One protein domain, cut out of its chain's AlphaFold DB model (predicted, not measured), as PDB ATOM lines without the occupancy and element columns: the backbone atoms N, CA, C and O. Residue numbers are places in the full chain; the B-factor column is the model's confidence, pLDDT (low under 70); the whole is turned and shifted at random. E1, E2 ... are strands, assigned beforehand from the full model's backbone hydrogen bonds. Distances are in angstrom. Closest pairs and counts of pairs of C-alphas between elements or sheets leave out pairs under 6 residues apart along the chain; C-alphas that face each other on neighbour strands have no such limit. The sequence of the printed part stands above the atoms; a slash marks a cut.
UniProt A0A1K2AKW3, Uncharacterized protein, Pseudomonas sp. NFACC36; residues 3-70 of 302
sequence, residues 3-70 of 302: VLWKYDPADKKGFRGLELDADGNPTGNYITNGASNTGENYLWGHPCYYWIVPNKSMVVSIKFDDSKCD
ATOM      1  N   VAL A   3     -38.760 -32.943  48.750       77.69
ATOM      2  CA  VAL A   3     -38.020 -34.008  48.068       77.69
ATOM      3  C   VAL A   3     -36.946 -34.512  49.016       77.69
ATOM      4  O   VAL A   3     -36.130 -33.729  49.501       77.69
ATOM      5  N   LEU A   4     -36.966 -35.808  49.306       80.06
ATOM      6  CA  LEU A   4     -35.916 -36.480  50.065       80.06
ATOM      7  C   LEU A   4     -35.147 -37.405  49.131       80.06
ATOM      8  O   LEU A   4     -35.726 -37.983  48.221       80.06
ATOM      9  N   TRP A   5     -33.852 -37.567  49.369       78.38
ATOM     10  CA  TRP A   5     -33.019 -38.485  48.600       78.38
ATOM     11  C   TRP A   5     -32.713 -39.723  49.430       78.38
ATOM     12  O   TRP A   5     -32.189 -39.625  50.542       78.38
ATOM     13  N   LYS A   6     -33.067 -40.892  48.894       80.06
ATOM     14  CA  LYS A   6     -32.807 -42.185  49.523       80.06
ATOM     15  C   LYS A   6     -31.625 -42.858  48.847       80.06
ATOM     16  O   LYS A   6     -31.715 -43.248  47.684       80.06
ATOM     17  N   TYR A   7     -30.558 -43.064  49.607       78.31
ATOM     18  CA  TYR A   7     -29.515 -44.010  49.236       78.31
ATOM     19  C   TYR A   7     -30.041 -45.437  49.444       78.31
ATOM     20  O   TYR A   7     -30.484 -45.777  50.543       78.31
ATOM     21  N   ASP A   8     -30.034 -46.264  48.398       68.88
ATOM     22  CA  ASP A   8     -30.558 -47.633  48.459       68.88
ATOM     23  C   ASP A   8     -29.568 -48.637  47.866       68.88
ATOM     24  O   ASP A   8     -29.745 -49.033  46.731       68.88
ATOM     25  N   PRO A   9     -28.554 -49.107  48.601       60.16
ATOM     26  CA  PRO A   9     -27.430 -49.873  48.049       60.16
ATOM     27  C   PRO A   9     -27.794 -51.214  47.374       60.16
ATOM     28  O   PRO A   9     -26.935 -51.828  46.740       60.16
ATOM     29  N   ALA A  10     -29.038 -51.693  47.494       57.34
ATOM     30  CA  ALA A  10     -29.492 -52.949  46.896       57.34
ATOM     31  C   ALA A  10     -29.869 -52.829  45.401       57.34
ATOM     32  O   ALA A  10     -29.909 -53.838  44.691       57.34
ATOM     33  N   ASP A  11     -30.121 -51.617  44.903       60.31
ATOM     34  CA  ASP A  11     -30.658 -51.367  43.558       60.31
ATOM     35  C   ASP A  11     -29.573 -51.213  42.470       60.31
ATOM     36  O   ASP A  11     -29.273 -50.133  41.967       60.31
ATOM     37  N   LYS A  12     -28.949 -52.323  42.071       53.78
ATOM     38  CA  LYS A  12     -27.776 -52.319  41.170       53.78
ATOM     39  C   LYS A  12     -28.006 -51.742  39.761       53.78
ATOM     40  O   LYS A  12     -27.030 -51.583  39.029       53.78
ATOM     41  N   LYS A  13     -29.248 -51.470  39.341       53.28
ATOM     42  CA  LYS A  13     -29.575 -51.101  37.949       53.28
ATOM     43  C   LYS A  13     -29.945 -49.628  37.730       53.28
ATOM     44  O   LYS A  13     -30.116 -49.262  36.572       53.28
ATOM     45  N   GLY A  14     -30.053 -48.792  38.770       56.72
ATOM     46  CA  GLY A  14     -30.778 -47.520  38.618       56.72
ATOM     47  C   GLY A  14     -30.277 -46.281  39.359       56.72
ATOM     48  O   GLY A  14     -30.965 -45.265  39.282       56.72
ATOM     49  N   PHE A  15     -29.141 -46.302  40.065       66.38
ATOM     50  CA  PHE A  15     -28.715 -45.099  40.794       66.38
ATOM     51  C   PHE A  15     -28.356 -43.950  39.863       66.38
ATOM     52  O   PHE A  15     -27.579 -44.110  38.915       66.38
ATOM     53  N   ARG A  16     -28.879 -42.774  40.211       73.06
ATOM     54  CA  ARG A  16     -28.407 -41.495  39.697       73.06
ATOM     55  C   ARG A  16     -27.617 -40.792  40.796       73.06
ATOM     56  O   ARG A  16     -27.975 -40.870  41.972       73.06
ATOM     57  N   GLY A  17     -26.522 -40.153  40.410       77.31
ATOM     58  CA  GLY A  17     -25.773 -39.245  41.267       77.31
ATOM     59  C   GLY A  17     -26.240 -37.829  40.983       77.31
ATOM     60  O   GLY A  17     -26.068 -37.376  39.860       77.31
ATOM     61  N   LEU A  18     -26.840 -37.154  41.959       79.19
ATOM     62  CA  LEU A  18     -27.156 -35.729  41.877       79.19
ATOM     63  C   LEU A  18     -25.906 -34.924  42.211       79.19
ATOM     64  O   LEU A  18     -25.351 -35.099  43.293       79.19
ATOM     65  N   GLU A  19     -25.472 -34.057  41.305       81.25
ATOM     66  CA  GLU A  19     -24.339 -33.174  41.563       81.25
ATOM     67  C   GLU A  19     -24.718 -32.099  42.591       81.25
ATOM     68  O   GLU A  19     -25.793 -31.489  42.531       81.25
ATOM     69  N   LEU A  20     -23.813 -31.881  43.539       82.06
ATOM     70  CA  LEU A  20     -23.886 -30.836  44.545       82.06
ATOM     71  C   LEU A  20     -22.838 -29.758  44.253       82.06
ATOM     72  O   LEU A  20     -21.709 -30.059  43.856       82.06
ATOM     73  N   ASP A  21     -23.204 -28.502  44.481       82.31
ATOM     74  CA  ASP A  21     -22.254 -27.397  44.501       82.31
ATOM     75  C   ASP A  21     -21.386 -27.420  45.775       82.31
ATOM     76  O   ASP A  21     -21.537 -28.268  46.660       82.31
ATOM     77  N   ALA A  22     -20.449 -26.476  45.872       80.31
ATOM     78  CA  ALA A  22     -19.539 -26.363  47.013       80.31
ATOM     79  C   ALA A  22     -20.251 -26.080  48.353       80.31
ATOM     80  O   ALA A  22     -19.686 -26.355  49.412       80.31
ATOM     81  N   ASP A  23     -21.480 -25.564  48.308       77.88
ATOM     82  CA  ASP A  23     -22.315 -25.269  49.473       77.88
ATOM     83  C   ASP A  23     -23.253 -26.444  49.824       77.88
ATOM     84  O   ASP A  23     -24.007 -26.384  50.801       77.88
ATOM     85  N   GLY A  24     -23.191 -27.539  49.057       70.88
ATOM     86  CA  GLY A  24     -24.011 -28.732  49.238       70.88
ATOM     87  C   GLY A  24     -25.427 -28.605  48.670       70.88
ATOM     88  O   GLY A  24     -26.283 -29.430  49.005       70.88
ATOM     89  N   ASN A  25     -25.698 -27.599  47.834       75.50
ATOM     90  CA  ASN A  25     -26.976 -27.460  47.145       75.50
ATOM     91  C   ASN A  25     -26.970 -28.247  45.830       75.50
ATOM     92  O   ASN A  25     -25.945 -28.333  45.156       75.50
ATOM     93  N   PRO A  26     -28.115 -28.812  45.426       72.44
ATOM     94  CA  PRO A  26     -28.211 -29.546  44.174       72.44
ATOM     95  C   PRO A  26     -28.100 -28.611  42.964       72.44
ATOM     96  O   PRO A  26     -28.857 -27.648  42.856       72.44
ATOM     97  N   THR A  27     -27.208 -28.925  42.021       73.19
ATOM     98  CA  THR A  27     -27.024 -28.129  40.787       73.19
ATOM     99  C   THR A  27     -28.098 -28.416  39.735       73.19
ATOM    100  O   THR A  27     -28.294 -27.633  38.809       73.19
ATOM    101  N   GLY A  28     -28.804 -29.543  39.873       66.31
ATOM    102  CA  GLY A  28     -29.764 -30.050  38.889       66.31
ATOM    103  C   GLY A  28     -29.143 -30.981  37.845       66.31
ATOM    104  O   GLY A  28     -29.887 -31.633  37.113       66.31
ATOM    105  N   ASN A  29     -27.814 -31.110  37.819       71.50
ATOM    106  CA  ASN A  29     -27.127 -32.086  36.981       71.50
ATOM    107  C   ASN A  29     -27.138 -33.465  37.641       71.50
ATOM    108  O   ASN A  29     -27.066 -33.595  38.867       71.50
ATOM    109  N   TYR A  30     -27.192 -34.513  36.822       74.62
ATOM    110  CA  TYR A  30     -27.145 -35.884  37.303       74.62
ATOM    111  C   TYR A  30     -26.238 -36.748  36.434       74.62
ATOM    112  O   TYR A  30     -26.114 -36.552  35.229       74.62
ATOM    113  N   ILE A  31     -25.636 -37.752  37.060       73.50
ATOM    114  CA  ILE A  31     -24.827 -38.767  36.390       73.50
ATOM    115  C   ILE A  31     -25.420 -40.150  36.614       73.50
ATOM    116  O   ILE A  31     -26.112 -40.409  37.599       73.50
ATOM    117  N   THR A  32     -25.147 -41.057  35.685       72.81
ATOM    118  CA  THR A  32     -25.517 -42.469  35.815       72.81
ATOM    119  C   THR A  32     -24.317 -43.294  36.258       72.81
ATOM    120  O   THR A  32     -23.167 -42.874  36.136       72.81
ATOM    121  N   ASN A  33     -24.585 -44.503  36.749       63.91
ATOM    122  CA  ASN A  33     -23.595 -45.430  37.307       63.91
ATOM    123  C   ASN A  33     -22.465 -45.850  36.325       63.91
ATOM    124  O   ASN A  33     -21.538 -46.545  36.723       63.91
ATOM    125  N   GLY A  34     -22.550 -45.463  35.044       61.88
ATOM    126  CA  GLY A  34     -21.534 -45.709  34.011       61.88
ATOM    127  C   GLY A  34     -20.701 -44.482  33.620       61.88
ATOM    128  O   GLY A  34     -19.929 -44.564  32.667       61.88
ATOM    129  N   ALA A  35     -20.871 -43.344  34.299       63.97
ATOM    130  CA  ALA A  35     -20.099 -42.141  34.012       63.97
ATOM    131  C   ALA A  35     -18.615 -42.355  34.349       63.97
ATOM    132  O   ALA A  35     -18.261 -42.806  35.434       63.97
ATOM    133  N   SER A  36     -17.735 -41.997  33.416       58.59
ATOM    134  CA  SER A  36     -16.280 -42.178  33.518       58.59
ATOM    135  C   SER A  36     -15.602 -41.264  34.548       58.59
ATOM    136  O   SER A  36     -14.423 -41.453  34.832       58.59
ATOM    137  N   ASN A  37     -16.330 -40.300  35.120       60.28
ATOM    138  CA  ASN A  37     -15.840 -39.366  36.131       60.28
ATOM    139  C   ASN A  37     -16.879 -39.214  37.254       60.28
ATOM    140  O   ASN A  37     -17.743 -38.341  37.218       60.28
ATOM    141  N   THR A  38     -16.813 -40.087  38.256       62.44
ATOM    142  CA  THR A  38     -17.607 -39.968  39.485       62.44
ATOM    143  C   THR A  38     -16.789 -39.198  40.518       62.44
ATOM    144  O   THR A  38     -15.946 -39.779  41.201       62.44
ATOM    145  N   GLY A  39     -16.980 -37.880  40.588       64.88
ATOM    146  CA  GLY A  39     -16.372 -37.048  41.635       64.88
ATOM    147  C   GLY A  39     -16.954 -37.328  43.029       64.88
ATOM    148  O   GLY A  39     -17.881 -38.121  43.180       64.88
ATOM    149  N   GLU A  40     -16.446 -36.639  44.055       68.31
ATOM    150  CA  GLU A  40     -16.953 -36.752  45.438       68.31
ATOM    151  C   GLU A  40     -18.239 -35.940  45.686       68.31
ATOM    152  O   GLU A  40     -18.966 -36.201  46.642       68.31
ATOM    153  N   ASN A  41     -18.575 -35.002  44.796       79.31
ATOM    154  CA  ASN A  41     -19.692 -34.065  44.970       79.31
ATOM    155  C   ASN A  41     -21.040 -34.620  44.484       79.31
ATOM    156  O   ASN A  41     -21.884 -33.866  44.012       79.31
ATOM    157  N   TYR A  42     -21.247 -35.935  44.558       77.75
ATOM    158  CA  TYR A  42     -22.467 -36.566  44.058       77.75
ATOM    159  C   TYR A  42     -23.245 -37.257  45.175       77.75
ATOM    160  O   TYR A  42     -22.740 -38.150  45.857       77.75
ATOM    161  N   LEU A  43     -24.514 -36.881  45.317       77.94
ATOM    162  CA  LEU A  43     -25.468 -37.582  46.160       77.94
ATOM    163  C   LEU A  43     -26.100 -38.728  45.370       77.94
ATOM    164  O   LEU A  43     -26.930 -38.520  44.488       77.94
ATOM    165  N   TRP A  44     -25.712 -39.953  45.706       79.31
ATOM    166  CA  TRP A  44     -26.222 -41.155  45.055       79.31
ATOM    167  C   TRP A  44     -27.536 -41.616  45.677       79.31
ATOM    168  O   TRP A  44     -27.651 -41.734  46.899       79.31
ATOM    169  N   GLY A  45     -28.522 -41.937  44.843       80.62
ATOM    170  CA  GLY A  45     -29.767 -42.522  45.322       80.62
ATOM    171  C   GLY A  45     -30.944 -42.309  44.386       80.62
ATOM    172  O   GLY A  45     -30.780 -42.168  43.176       80.62
ATOM    173  N   HIS A  46     -32.133 -42.301  44.986       78.88
ATOM    174  CA  HIS A  46     -33.397 -42.021  44.317       78.88
ATOM    175  C   HIS A  46     -34.122 -40.856  44.992       78.88
ATOM    176  O   HIS A  46     -34.173 -40.807  46.231       78.88
ATOM    177  N   PRO A  47     -34.748 -39.962  44.215       79.19
ATOM    178  CA  PRO A  47     -35.634 -38.958  44.770       79.19
ATOM    179  C   PRO A  47     -36.914 -39.615  45.308       79.19
ATOM    180  O   PRO A  47     -37.438 -40.583  44.758       79.19
ATOM    181  N   CYS A  48     -37.419 -39.071  46.406       81.88
ATOM    182  CA  CYS A  48     -38.673 -39.431  47.050       81.88
ATOM    183  C   CYS A  48     -39.494 -38.149  47.206       81.88
ATOM    184  O   CYS A  48     -39.071 -37.217  47.897       81.88
ATOM    185  N   TYR A  49     -40.649 -38.085  46.548       81.12
ATOM    186  CA  TYR A  49     -41.449 -36.866  46.440       81.12
ATOM    187  C   TYR A  49     -42.638 -36.904  47.401       81.12
ATOM    188  O   TYR A  49     -43.425 -37.850  47.381       81.12
ATOM    189  N   TYR A  50     -42.803 -35.854  48.209       82.25
ATOM    190  CA  TYR A  50     -43.867 -35.768  49.210       82.25
ATOM    191  C   TYR A  50     -44.641 -34.452  49.136       82.25
ATOM    192  O   TYR A  50     -44.081 -33.355  49.247       82.25
ATOM    193  N   TRP A  51     -45.964 -34.535  49.053       82.38
ATOM    194  CA  TRP A  51     -46.842 -33.414  49.359       82.38
ATOM    195  C   TRP A  51     -47.223 -33.422  50.825       82.38
ATOM    196  O   TRP A  51     -47.800 -34.378  51.333       82.38
ATOM    197  N   ILE A  52     -46.943 -32.310  51.489       78.94
ATOM    198  CA  ILE A  52     -47.420 -32.051  52.839       78.94
ATOM    199  C   ILE A  52     -48.695 -31.228  52.698       78.94
ATOM    200  O   ILE A  52     -48.669 -30.158  52.088       78.94
ATOM    201  N   VAL A  53     -49.798 -31.730  53.251       76.38
ATOM    202  CA  VAL A  53     -51.105 -31.064  53.260       76.38
ATOM    203  C   VAL A  53     -51.506 -30.812  54.720       76.38
ATOM    204  O   VAL A  53     -52.227 -31.621  55.315       76.38
ATOM    205  N   PRO A  54     -51.041 -29.704  55.333       74.25
ATOM    206  CA  PRO A  54     -51.250 -29.440  56.760       74.25
ATOM    207  C   PRO A  54     -52.729 -29.360  57.138       74.25
ATOM    208  O   PRO A  54     -53.147 -29.968  58.119       74.25
ATOM    209  N   ASN A  55     -53.537 -28.700  56.300       73.75
ATOM    210  CA  ASN A  55     -54.973 -28.491  56.526       73.75
ATOM    211  C   ASN A  55     -55.775 -29.799  56.602       73.75
ATOM    212  O   ASN A  55     -56.895 -29.802  57.098       73.75
ATOM    213  N   LYS A  56     -55.211 -30.907  56.107       70.12
ATOM    214  CA  LYS A  56     -55.813 -32.245  56.161       70.12
ATOM    215  C   LYS A  56     -55.017 -33.222  57.021       70.12
ATOM    216  O   LYS A  56     -55.323 -34.408  57.020       70.12
ATOM    217  N   SER A  57     -53.982 -32.737  57.716       72.81
ATOM    218  CA  SER A  57     -53.043 -33.554  58.499       72.81
ATOM    219  C   SER A  57     -52.527 -34.774  57.721       72.81
ATOM    220  O   SER A  57     -52.421 -35.871  58.259       72.81
ATOM    221  N   MET A  58     -52.229 -34.579  56.433       73.88
ATOM    222  CA  MET A  58     -51.903 -35.657  55.501       73.88
ATOM    223  C   MET A  58     -50.555 -35.414  54.825       73.88
ATOM    224  O   MET A  58     -50.205 -34.283  54.481       73.88
ATOM    225  N   VAL A  59     -49.822 -36.502  54.591       75.75
ATOM    226  CA  VAL A  59     -48.650 -36.528  53.715       75.75
ATOM    227  C   VAL A  59     -48.920 -37.511  52.583       75.75
ATOM    228  O   VAL A  59     -49.308 -38.650  52.832       75.75
ATOM    229  N   VAL A  60     -48.722 -37.072  51.343       76.00
ATOM    230  CA  VAL A  60     -48.922 -37.880  50.135       76.00
ATOM    231  C   VAL A  60     -47.565 -38.135  49.493       76.00
ATOM    232  O   VAL A  60     -46.829 -37.189  49.230       76.00
ATOM    233  N   SER A  61     -47.233 -39.400  49.246       76.62
ATOM    234  CA  SER A  61     -46.032 -39.784  48.494       76.62
ATOM    235  C   SER A  61     -46.371 -39.892  47.011       76.62
ATOM    236  O   SER A  61     -47.357 -40.538  46.658       76.62
ATOM    237  N   ILE A  62     -45.550 -39.300  46.148       75.00
ATOM    238  CA  ILE A  62     -45.741 -39.294  44.694       75.00
ATOM    239  C   ILE A  62     -44.707 -40.221  44.064       75.00
ATOM    240  O   ILE A  62     -43.523 -40.133  44.390       75.00
ATOM    241  N   LYS A  63     -45.164 -41.109  43.173       74.25
ATOM    242  CA  LYS A  63     -44.315 -42.084  42.484       74.25
ATOM    243  C   LYS A  63     -44.159 -41.730  41.005       74.25
ATOM    244  O   LYS A  63     -45.118 -41.840  40.250       74.25
ATOM    245  N   PHE A  64     -42.940 -41.397  40.611       71.75
ATOM    246  CA  PHE A  64     -42.423 -41.449  39.242       71.75
ATOM    247  C   PHE A  64     -41.576 -42.708  39.024       71.75
ATOM    248  O   PHE A  64     -41.164 -43.351  39.997       71.75
ATOM    249  N   ASP A  65     -41.292 -43.032  37.764       67.81
ATOM    250  CA  ASP A  65     -40.553 -44.237  37.362       67.81
ATOM    251  C   ASP A  65     -39.144 -44.325  37.967       67.81
ATOM    252  O   ASP A  65     -38.690 -45.414  38.314       67.81
ATOM    253  N   ASP A  66     -38.469 -43.189  38.149       70.19
ATOM    254  CA  ASP A  66     -37.117 -43.089  38.714       70.19
ATOM    255  C   ASP A  66     -37.092 -42.750  40.218       70.19
ATOM    256  O   ASP A  66     -36.021 -42.608  40.816       70.19
ATOM    257  N   SER A  67     -38.267 -42.667  40.845       74.19
ATOM    258  CA  SER A  67     -38.438 -42.281  42.247       74.19
ATOM    259  C   SER A  67     -38.831 -43.453  43.145       74.19
ATOM    260  O   SER A  67     -39.391 -44.458  42.693       74.19
ATOM    261  N   LYS A  68     -38.616 -43.303  44.455       76.25
ATOM    262  CA  LYS A  68     -39.150 -44.234  45.460       76.25
ATOM    263  C   LYS A  68     -40.188 -43.550  46.342       76.25
ATOM    264  O   LYS A  68     -40.072 -42.384  46.696       76.25
ATOM    265  N   CYS A  69     -41.207 -44.313  46.727       76.44
ATOM    266  CA  CYS A  69     -42.134 -43.919  47.781       76.44
ATOM    267  C   CYS A  69     -41.714 -44.614  49.068       76.44
ATOM    268  O   CYS A  69     -41.771 -45.841  49.145       76.44
ATOM    269  N   ASP A  70     -41.301 -43.837  50.065       74.81
ATOM    270  CA  ASP A  70     -40.857 -44.372  51.347       74.81
ATOM    271  C   ASP A  70     -41.491 -43.585  52.501       74.81
ATOM    272  O   ASP A  70     -41.040 -42.502  52.883       74.81
TER     273      ASP A  70
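Overview. This is residues 3 to 70 of the 302 residues of an uncharacterized protein of Pseudomonas sp. NFACC36 (UniProt A0A1K2AKW3). One long, bent strand, E4, forms the spine of a strongly twisted, open sheet: the hairpin of E2 and E3 is joined through E2 to its first part, E1 pairs beside its middle, and E5 folds back along its last part. The hairpin of E4 and E5 makes one end of the long axis, where the turn of residues 53 to 58 sticks out. The printed part has 68 residues, with no named helix and five named strands in the order E1, E2, E3, E4, E5; they hold 33 residues, under half, and the class is all strand. The sheet is branched, and its neighbour pairs are antiparallel. The whole is loose, with a radius of gyration of the C-alphas of 13.9 A, and only just flat, spanning 46 by 29 by 16 A.

Arrangement. Start with E4, residues 42 to 53, which bends by 73 degrees at residue 45; its pairing is staggered. Beside its residues 42 to 45 look for E2, residues 16 to 20, antiparallel to it, with N 43 and O 18 within hydrogen-bond range at 2.8 A. On the other side of E2 is E3, residues 26 to 32; the two are an antiparallel hairpin at 148 degrees, with N 17 and O 31 at 2.9 A. Beside residues 45 to 49 of E4, on the side opposite E2, you find E1, residues 3 to 6, antiparallel at 137 degrees, with N 48 and O 4 at 2.7 A. Beside residues 49 to 53, on the same side of E4 as E2, is E5, residues 58 to 62, antiparallel at 138 degrees; N 51 and O 60 are 2.8 A apart. E1, E3 and E5 are edge strands; E2 and E5 are apart, and so are E1 and E3.

Along the chain. Find C-alpha 42 at (-22.467, -36.566, 44.058); from there E4 runs 30.6 A to C-alpha 53 at (-51.105, -31.064, 53.260). E5, 13.0 A long, ends at C-alpha 62, (-45.741, -39.294, 44.694). E3 measures 15.6 A, E2 12.6 A and E1 9.8 A.

Size, cuts and confidence. The C-alphas farthest apart are those of Ser 36 and Asn 55, at 47.1 A. The printed part has no cut and no long link; the links E2 to E3 and E4 to E5 are tight, while E1 to E2 and E3 to E4 are short. The mean pLDDT of the printed part is 72.8; look for values under 70 at residues 8 to 15, 28, 33 to 40 and 65.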